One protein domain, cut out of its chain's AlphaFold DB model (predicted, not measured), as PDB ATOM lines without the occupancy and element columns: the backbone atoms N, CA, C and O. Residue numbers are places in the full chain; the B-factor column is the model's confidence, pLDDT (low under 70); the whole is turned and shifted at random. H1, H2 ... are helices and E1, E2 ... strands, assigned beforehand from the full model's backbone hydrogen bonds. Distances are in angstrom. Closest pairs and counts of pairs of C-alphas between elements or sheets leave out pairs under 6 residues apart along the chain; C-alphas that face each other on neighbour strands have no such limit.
ATOM      1  N   ASP A   6     -21.667  32.161  -9.474       96.19
ATOM      2  CA  ASP A   6     -22.254  31.051  -8.714       96.19
ATOM      3  C   ASP A   6     -23.676  30.749  -9.204       96.19
ATOM      4  O   ASP A   6     -24.417  31.657  -9.587       96.19
ATOM      5  N   TRP A   7     -24.043  29.470  -9.247       97.12
ATOM      6  CA  TRP A   7     -25.274  28.988  -9.871       97.12
ATOM      7  C   TRP A   7     -26.133  28.252  -8.846       97.12
ATOM      8  O   TRP A   7     -25.686  27.302  -8.208       97.12
ATOM      9  N   ILE A   8     -27.402  28.642  -8.741       97.19
ATOM     10  CA  ILE A   8     -28.400  27.944  -7.922       97.19
ATOM     11  C   ILE A   8     -29.500  27.415  -8.836       97.19
ATOM     12  O   ILE A   8     -30.193  28.188  -9.497       97.19
ATOM     13  N   ILE A   9     -29.682  26.097  -8.838       97.38
ATOM     14  CA  ILE A   9     -30.675  25.402  -9.660       97.38
ATOM     15  C   ILE A   9     -31.823  24.940  -8.753       97.38
ATOM     16  O   ILE A   9     -31.670  23.996  -7.978       97.38
ATOM     17  N   ASP A  10     -32.985  25.590  -8.850       97.06
ATOM     18  CA  ASP A  10     -34.215  25.177  -8.160       97.06
ATOM     19  C   ASP A  10     -35.122  24.401  -9.123       97.06
ATOM     20  O   ASP A  10     -36.105  24.916  -9.665       97.06
ATOM     21  N   TYR A  11     -34.747  23.146  -9.365       95.44
ATOM     22  CA  TYR A  11     -35.408  22.265 -10.328       95.44
ATOM     23  C   TYR A  11     -36.809  21.807  -9.895       95.44
ATOM     24  O   TYR A  11     -37.648  21.510 -10.741       95.44
ATOM     25  N   LEU A  12     -37.088  21.782  -8.587       95.75
ATOM     26  CA  LEU A  12     -38.396  21.410  -8.028       95.75
ATOM     27  C   LEU A  12     -39.309  22.616  -7.783       95.75
ATOM     28  O   LEU A  12     -40.428  22.447  -7.297       95.75
ATOM     29  N   ALA A  13     -38.843  23.827  -8.093       96.56
ATOM     30  CA  ALA A  13     -39.559  25.070  -7.846       96.56
ATOM     31  C   ALA A  13     -40.003  25.228  -6.369       96.56
ATOM     32  O   ALA A  13     -41.145  25.605  -6.066       96.56
ATOM     33  N   ILE A  14     -39.104  24.927  -5.424       97.19
ATOM     34  CA  ILE A  14     -39.399  24.916  -3.981       97.19
ATOM     35  C   ILE A  14     -39.392  26.329  -3.395       97.19
ATOM     36  O   ILE A  14     -40.236  26.639  -2.542       97.19
ATOM     37  N   ALA A  15     -38.499  27.204  -3.862       96.50
ATOM     38  CA  ALA A  15     -38.314  28.550  -3.334       96.50
ATOM     39  C   ALA A  15     -39.592  29.411  -3.377       96.50
ATOM     40  O   ALA A  15     -40.645  29.050  -3.914       96.50
ATOM     41  N   SER A  16     -39.533  30.579  -2.737       96.88
ATOM     42  CA  SER A  16     -40.682  31.486  -2.642       96.88
ATOM     43  C   SER A  16     -41.238  31.869  -4.020       96.88
ATOM     44  O   SER A  16     -40.491  32.087  -4.976       96.88
ATOM     45  N   ARG A  17     -42.562  32.059  -4.100       96.12
ATOM     46  CA  ARG A  17     -43.245  32.593  -5.296       96.12
ATOM     47  C   ARG A  17     -42.689  33.951  -5.728       96.12
ATOM     48  O   ARG A  17     -42.706  34.261  -6.911       96.12
ATOM     49  N   GLN A  18     -42.155  34.735  -4.789       95.88
ATOM     50  CA  GLN A  18     -41.478  35.998  -5.095       95.88
ATOM     51  C   GLN A  18     -40.315  35.816  -6.086       95.88
ATOM     52  O   GLN A  18     -40.030  36.721  -6.863       95.88
ATOM     53  N   TYR A  19     -39.652  34.658  -6.063       94.31
ATOM     54  CA  TYR A  19     -38.533  34.351  -6.950       94.31
ATOM     55  C   TYR A  19     -38.960  33.543  -8.175       94.31
ATOM     56  O   TYR A  19     -38.442  33.773  -9.266       94.31
ATOM     57  N   LEU A  20     -39.912  32.626  -7.997       96.62
ATOM     58  CA  LEU A  20     -40.274  31.633  -9.012       96.62
ATOM     59  C   LEU A  20     -41.515  31.988  -9.840       96.62
ATOM     60  O   LEU A  20     -41.804  31.303 -10.819       96.62
ATOM     61  N   GLY A  21     -42.248  33.037  -9.459       93.88
ATOM     62  CA  GLY A  21     -43.508  33.433 -10.086       93.88
ATOM     63  C   GLY A  21     -44.741  32.712  -9.528       93.88
ATOM     64  O   GLY A  21     -44.699  32.034  -8.492       93.88
ATOM     65  N   ASN A  22     -45.873  32.913 -10.208       94.75
ATOM     66  CA  ASN A  22     -47.146  32.252  -9.928       94.75
ATOM     67  C   ASN A  22     -47.864  31.916 -11.259       94.75
ATOM     68  O   ASN A  22     -48.396  32.839 -11.874       94.75
ATOM     69  N   PRO A  23     -47.894  30.646 -11.711       94.81
ATOM     70  CA  PRO A  23     -47.424  29.447 -11.008       94.81
ATOM     71  C   PRO A  23     -45.907  29.458 -10.762       94.81
ATOM     72  O   PRO A  23     -45.174  30.183 -11.428       94.81
ATOM     73  N   LYS A  24     -45.440  28.689  -9.769       97.38
ATOM     74  CA  LYS A  24     -43.999  28.525  -9.536       97.38
ATOM     75  C   LYS A  24     -43.406  27.711 -10.685       97.38
ATOM     76  O   LYS A  24     -43.927  26.640 -10.988       97.38
ATOM     77  N   VAL A  25     -42.322  28.202 -11.274       97.19
ATOM     78  CA  VAL A  25     -41.623  27.535 -12.382       97.19
ATOM     79  C   VAL A  25     -40.199  27.171 -11.939       97.19
ATOM     80  O   VAL A  25     -39.562  27.990 -11.264       97.19
ATOM     81  N   PRO A  26     -39.685  25.974 -12.286       97.25
ATOM     82  CA  PRO A  26     -38.278  25.631 -12.094       97.25
ATOM     83  C   PRO A  26     -37.352  26.714 -12.648       97.25
ATOM     84  O   PRO A  26     -37.608  27.274 -13.715       97.25
ATOM     85  N   THR A  27     -36.317  27.068 -11.893       98.06
ATOM     86  CA  THR A  27     -35.538  28.286 -12.161       98.06
ATOM     87  C   THR A  27     -34.061  28.058 -11.912       98.06
ATOM     88  O   THR A  27     -33.684  27.457 -10.907       98.06
ATOM     89  N   VAL A  28     -33.226  28.610 -12.791       98.12
ATOM     90  CA  VAL A  28     -31.788  28.747 -12.553       98.12
ATOM     91  C   VAL A  28     -31.482  30.205 -12.240       98.12
ATOM     92  O   VAL A  28     -31.886  31.117 -12.964       98.12
ATOM     93  N   PHE A  29     -30.771  30.429 -11.140       98.00
ATOM     94  CA  PHE A  29     -30.243  31.730 -10.767       98.00
ATOM     95  C   PHE A  29     -28.737  31.744 -10.985       98.00
ATOM     96  O   PHE A  29     -28.033  30.891 -10.448       98.00
ATOM     97  N   VAL A  30     -28.255  32.741 -11.721       97.81
ATOM     98  CA  VAL A  30     -26.821  33.001 -11.876       97.81
ATOM     99  C   VAL A  30     -26.488  34.260 -11.091       97.81
ATOM    100  O   VAL A  30     -27.067  35.324 -11.320       97.81
ATOM    101  N   TYR A  31     -25.576  34.127 -10.139       97.19
ATOM    102  CA  TYR A  31     -25.076  35.208  -9.309       97.19
ATOM    103  C   TYR A  31     -23.687  35.600  -9.784       97.19
ATOM    104  O   TYR A  31     -22.784  34.775  -9.812       97.19
ATOM    105  N   LEU A  32     -23.507  36.870 -10.121       96.50
ATOM    106  CA  LEU A  32     -22.261  37.423 -10.633       96.50
ATOM    107  C   LEU A  32     -21.719  38.466  -9.669       96.50
ATOM    108  O   LEU A  32     -22.407  39.435  -9.353       96.50
ATOM    109  N   LEU A  33     -20.485  38.271  -9.210       96.00
ATOM    110  CA  LEU A  33     -19.803  39.249  -8.374       96.00
ATOM    111  C   LEU A  33     -19.373  40.440  -9.239       96.00
ATOM    112  O   LEU A  33     -18.631  40.274 -10.219       96.00
ATOM    113  N   ASP A  34     -19.868  41.626  -8.898       93.25
ATOM    114  CA  ASP A  34     -19.483  42.881  -9.535       93.25
ATOM    115  C   ASP A  34     -18.179  43.456  -8.955       93.25
ATOM    116  O   ASP A  34     -17.616  42.959  -7.978       93.25
ATOM    117  N   GLU A  35     -17.689  44.520  -9.585       93.12
ATOM    118  CA  GLU A  35     -16.465  45.230  -9.193       93.12
ATOM    119  C   GLU A  35     -16.528  45.855  -7.789       93.12
ATOM    120  O   GLU A  35     -15.493  46.081  -7.166       93.12
ATOM    121  N   ASN A  36     -17.734  46.079  -7.259       94.75
ATOM    122  CA  ASN A  36     -17.965  46.604  -5.916       94.75
ATOM    123  C   ASN A  36     -18.109  45.483  -4.873       94.75
ATOM    124  O   ASN A  36     -18.446  45.751  -3.716       94.75
ATOM    125  N   GLY A  37     -17.888  44.225  -5.271       92.94
ATOM    126  CA  GLY A  37     -18.006  43.059  -4.404       92.94
ATOM    127  C   GLY A  37     -19.450  42.687  -4.061       92.94
ATOM    128  O   GLY A  37     -19.677  42.027  -3.046       92.94
ATOM    129  N   LYS A  38     -20.436  43.102  -4.869       94.81
ATOM    130  CA  LYS A  38     -21.848  42.738  -4.689       94.81
ATOM    131  C   LYS A  38     -22.284  41.719  -5.733       94.81
ATOM    132  O   LYS A  38     -21.909  41.798  -6.898       94.81
ATOM    133  N   TYR A  39     -23.103  40.760  -5.313       95.00
ATOM    134  CA  TYR A  39     -23.683  39.795  -6.240       95.00
ATOM    135  C   TYR A  39     -24.900  40.384  -6.949       95.00
ATOM    136  O   TYR A  39     -25.896  40.739  -6.317       95.00
ATOM    137  N   GLN A  40     -24.823  40.418  -8.273       95.44
ATOM    138  CA  GLN A  40     -25.942  40.676  -9.166       95.44
ATOM    139  C   GLN A  40     -26.581  39.345  -9.549       95.44
ATOM    140  O   GLN A  40     -25.875  38.384  -9.844       95.44
ATOM    141  N   ARG A  41     -27.912  39.269  -9.533       95.44
ATOM    142  CA  ARG A  41     -28.648  38.030  -9.812       95.44
ATOM    143  C   ARG A  41     -29.364  38.115 -11.153       95.44
ATOM    144  O   ARG A  41     -30.236  38.968 -11.317       95.44
ATOM    145  N   ALA A  42     -29.092  37.162 -12.034       97.19
ATOM    146  CA  ALA A  42     -29.904  36.860 -13.203       97.19
ATOM    147  C   ALA A  42     -30.800  35.640 -12.931       97.19
ATOM    148  O   ALA A  42     -30.433  34.744 -12.167       97.19
ATOM    149  N   LYS A  43     -31.998  35.633 -13.519       97.69
ATOM    150  CA  LYS A  43     -32.998  34.565 -13.393       97.69
ATOM    151  C   LYS A  43     -33.295  34.027 -14.789       97.69
ATOM    152  O   LYS A  43     -33.594  34.837 -15.658       97.69
ATOM    153  N   TYR A  44     -33.279  32.708 -14.943       98.00
ATOM    154  CA  TYR A  44     -33.603  32.008 -16.185       98.00
ATOM    155  C   TYR A  44     -34.625  30.901 -15.912       98.00
ATOM    156  O   TYR A  44     -34.573  30.253 -14.859       98.00
ATOM    157  N   GLN A  45     -35.558  30.690 -16.836       97.56
ATOM    158  CA  GLN A  45     -36.638  29.703 -16.783       97.56
ATOM    159  C   GLN A  45     -36.915  29.155 -18.197       97.56
ATOM    160  O   GLN A  45     -36.675  29.830 -19.190       97.56
ATOM    161  N   GLY A  46     -37.445  27.932 -18.299       96.50
ATOM    162  CA  GLY A  46     -37.868  27.360 -19.585       96.50
ATOM    163  C   GLY A  46     -36.747  27.267 -20.632       96.50
ATOM    164  O   GLY A  46     -35.688  26.687 -20.375       96.50
ATOM    165  N   ASP A  47     -36.995  27.833 -21.810       97.50
ATOM    166  CA  ASP A  47     -36.101  27.850 -22.972       97.50
ATOM    167  C   ASP A  47     -35.144  29.058 -22.998       97.50
ATOM    168  O   ASP A  47     -34.403  29.244 -23.965       97.50
ATOM    169  N   GLU A  48     -35.108  29.869 -21.932       97.81
ATOM    170  CA  GLU A  48     -34.154  30.970 -21.817       97.81
ATOM    171  C   GLU A  48     -32.711  30.439 -21.810       97.81
ATOM    172  O   GLU A  48     -32.339  29.612 -20.972       97.81
ATOM    173  N   ILE A  49     -31.882  30.951 -22.727       97.75
ATOM    174  CA  ILE A  49     -30.447  30.650 -22.769       97.75
ATOM    175  C   ILE A  49     -29.771  31.337 -21.584       97.75
ATOM    176  O   ILE A  49     -29.808  32.565 -21.447       97.75
ATOM    177  N   ILE A  50     -29.120  30.541 -20.743       97.88
ATOM    178  CA  ILE A  50     -28.378  31.028 -19.586       97.88
ATOM    179  C   ILE A  50     -27.110  31.722 -20.073       97.88
ATOM    180  O   ILE A  50     -26.322  31.154 -20.828       97.88
ATOM    181  N   VAL A  51     -26.895  32.953 -19.612       97.06
ATOM    182  CA  VAL A  51     -25.694  33.724 -19.938       97.06
ATOM    183  C   VAL A  51     -24.683  33.574 -18.808       97.06
ATOM    184  O   VAL A  51     -24.895  34.074 -17.705       97.06
ATOM    185  N   SER A  52     -23.567  32.912 -19.106       96.50
ATOM    186  CA  SER A  52     -22.400  32.831 -18.224       96.50
ATOM    187  C   SER A  52     -21.349  33.855 -18.638       96.50
ATOM    188  O   SER A  52     -20.994  33.950 -19.815       96.50
ATOM    189  N   ARG A  53     -20.793  34.591 -17.672       94.94
ATOM    190  CA  ARG A  53     -19.600  35.419 -17.894       94.94
ATOM    191  C   ARG A  53     -18.343  34.555 -17.955       94.94
ATOM    192  O   ARG A  53     -17.423  34.898 -18.692       94.94
ATOM    193  N   ILE A  54     -18.281  33.479 -17.166       95.56
ATOM    194  CA  ILE A  54     -17.105  32.591 -17.115       95.56
ATOM    195  C   ILE A  54     -17.033  31.690 -18.354       95.56
ATOM    196  O   ILE A  54     -15.938  31.437 -18.856       95.56
ATOM    197  N   PHE A  55     -18.180  31.267 -18.892       96.31
ATOM    198  CA  PHE A  55     -18.271  30.422 -20.084       96.31
ATOM    199  C   PHE A  55     -19.162  31.064 -21.167       96.31
ATOM    200  O   PHE A  55     -20.278  30.599 -21.387       96.31
ATOM    201  N   PRO A  56     -18.698  32.107 -21.885       95.06
ATOM    202  CA  PRO A  56     -19.536  32.850 -22.838       95.06
ATOM    203  C   PRO A  56     -20.073  32.023 -24.013       95.06
ATOM    204  O   PRO A  56     -21.063  32.396 -24.636       95.06
ATOM    205  N   GLU A  57     -19.413  30.910 -24.338       96.94
ATOM    206  CA  GLU A  57     -19.832  30.002 -25.411       96.94
ATOM    207  C   GLU A  57     -20.798  28.906 -24.939       96.94
ATOM    208  O   GLU A  57     -21.325  28.154 -25.761       96.94
ATOM    209  N   LEU A  58     -21.054  28.812 -23.629       96.31
ATOM    210  CA  LEU A  58     -21.998  27.853 -23.072       96.31
ATOM    211  C   LEU A  58     -23.421  28.234 -23.488       96.31
ATOM    212  O   LEU A  58     -23.960  29.249 -23.058       96.31
ATOM    213  N   LYS A  59     -24.035  27.391 -24.316       96.12
ATOM    214  CA  LYS A  59     -25.433  27.525 -24.731       96.12
ATOM    215  C   LYS A  59     -26.236  26.418 -24.070       96.12
ATOM    216  O   LYS A  59     -26.296  25.313 -24.596       96.12
ATOM    217  N   LEU A  60     -26.782  26.724 -22.898       96.50
ATOM    218  CA  LEU A  60     -27.686  25.844 -22.163       96.50
ATOM    219  C   LEU A  60     -28.953  26.603 -21.797       96.50
ATOM    220  O   LEU A  60     -28.895  27.752 -21.356       96.50
ATOM    221  N   THR A  61     -30.082  25.933 -21.945       97.81
ATOM    222  CA  THR A  61     -31.378  26.371 -21.435       97.81
ATOM    223  C   THR A  61     -31.683  25.704 -20.098       97.81
ATOM    224  O   THR A  61     -31.100  24.674 -19.744       97.81
ATOM    225  N   VAL A  62     -32.628  26.267 -19.342       96.81
ATOM    226  CA  VAL A  62     -33.095  25.622 -18.107       96.81
ATOM    227  C   VAL A  62     -33.706  24.261 -18.420       96.81
ATOM    228  O   VAL A  62     -33.396  23.289 -17.741       96.81
ATOM    229  N   GLU A  63     -34.513  24.153 -19.474       96.75
ATOM    230  CA  GLU A  63     -35.091  22.875 -19.887       96.75
ATOM    231  C   GLU A  63     -34.054  21.784 -20.168       96.75
ATOM    232  O   GLU A  63     -34.285  20.633 -19.805       96.75
ATOM    233  N   GLU A  64     -32.934  22.115 -20.811       97.06
ATOM    234  CA  GLU A  64     -31.860  21.150 -21.072       97.06
ATOM    235  C   GLU A  64     -31.183  20.693 -19.778       97.06
ATOM    236  O   GLU A  64     -30.949  19.499 -19.613       97.06
ATOM    237  N   ILE A  65     -30.947  21.607 -18.829       94.94
ATOM    238  CA  ILE A  65     -30.396  21.262 -17.506       94.94
ATOM    239  C   ILE A  65     -31.336  20.321 -16.744       94.94
ATOM    240  O   ILE A  65     -30.878  19.398 -16.081       94.94
ATOM    241  N   LEU A  66     -32.650  20.539 -16.835       93.50
ATOM    242  CA  LEU A  66     -33.648  19.738 -16.118       93.50
ATOM    243  C   LEU A  66     -33.883  18.346 -16.720       93.50
ATOM    244  O   LEU A  66     -34.470  17.495 -16.054       93.50
ATOM    245  N   LYS A  67     -33.478  18.131 -17.974       92.75
ATOM    246  CA  LYS A  67     -33.603  16.849 -18.685       92.75
ATOM    247  C   LYS A  67     -32.352  15.964 -18.552       92.75
ATOM    248  O   LYS A  67     -32.388  14.839 -19.048       92.75
ATOM    249  N   ALA A  68     -31.273  16.480 -17.959       83.12
ATOM    250  CA  ALA A  68     -29.991  15.790 -17.800       83.12
ATOM    251  C   ALA A  68     -29.993  14.723 -16.691       83.12
ATOM    252  O   ALA A  68     -30.841  14.798 -15.772       83.12
TER     253      ALA A  68
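This is residues 6 to 68 of the 68 residues of the protein "Uma2 domain-containing protein" of Calothrix sp. NIES-4071 (UniProt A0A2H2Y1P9). A small three-stranded antiparallel sheet, order E1, E2, E3, has H2 and the long loop of residues 45 to 61 over one face, while H1 sits near the end of E2 at Thr 27. The 63 printed residues run E1, H1, E2, E3, H2, a mixed class with 27 residues in named elements, under half. The whole is compact, radius of gyration of the C-alphas 12.1 A, spanning 35 by 26 by 14 A.

E1, residues 6 to 10, is antiparallel to E2, residues 27 to 33, at 164 degrees; N 8 and O 29 are within hydrogen-bond range, 2.9 A. E2 and E3, residues 39 to 44, form a hairpin, with N 30 and O 42 at 3.0 A. H1, residues 17 to 20, only grazes the sheet with residues 19 to 20. H2, residues 62 to 66, is on the sheet at a height of 8.5 A, only just over E2, where 3 of its 5 C-alphas fall; the closest C-alphas are those of Val 28 and Val 62, 6.5 A. H1 is too short for an O i to N i+4 pair; in H2 every such pair is within range.

E1 begins at C-alpha 6 (-22.254, 31.051, -8.714); H2 ends at C-alpha 66 (-33.648, 19.738, -16.118). E2 is 19.5 A long, E3 16.1 A.

The printed part has no cut. The link E3 to H2 is long. No printed residue is under 70 in pLDDT.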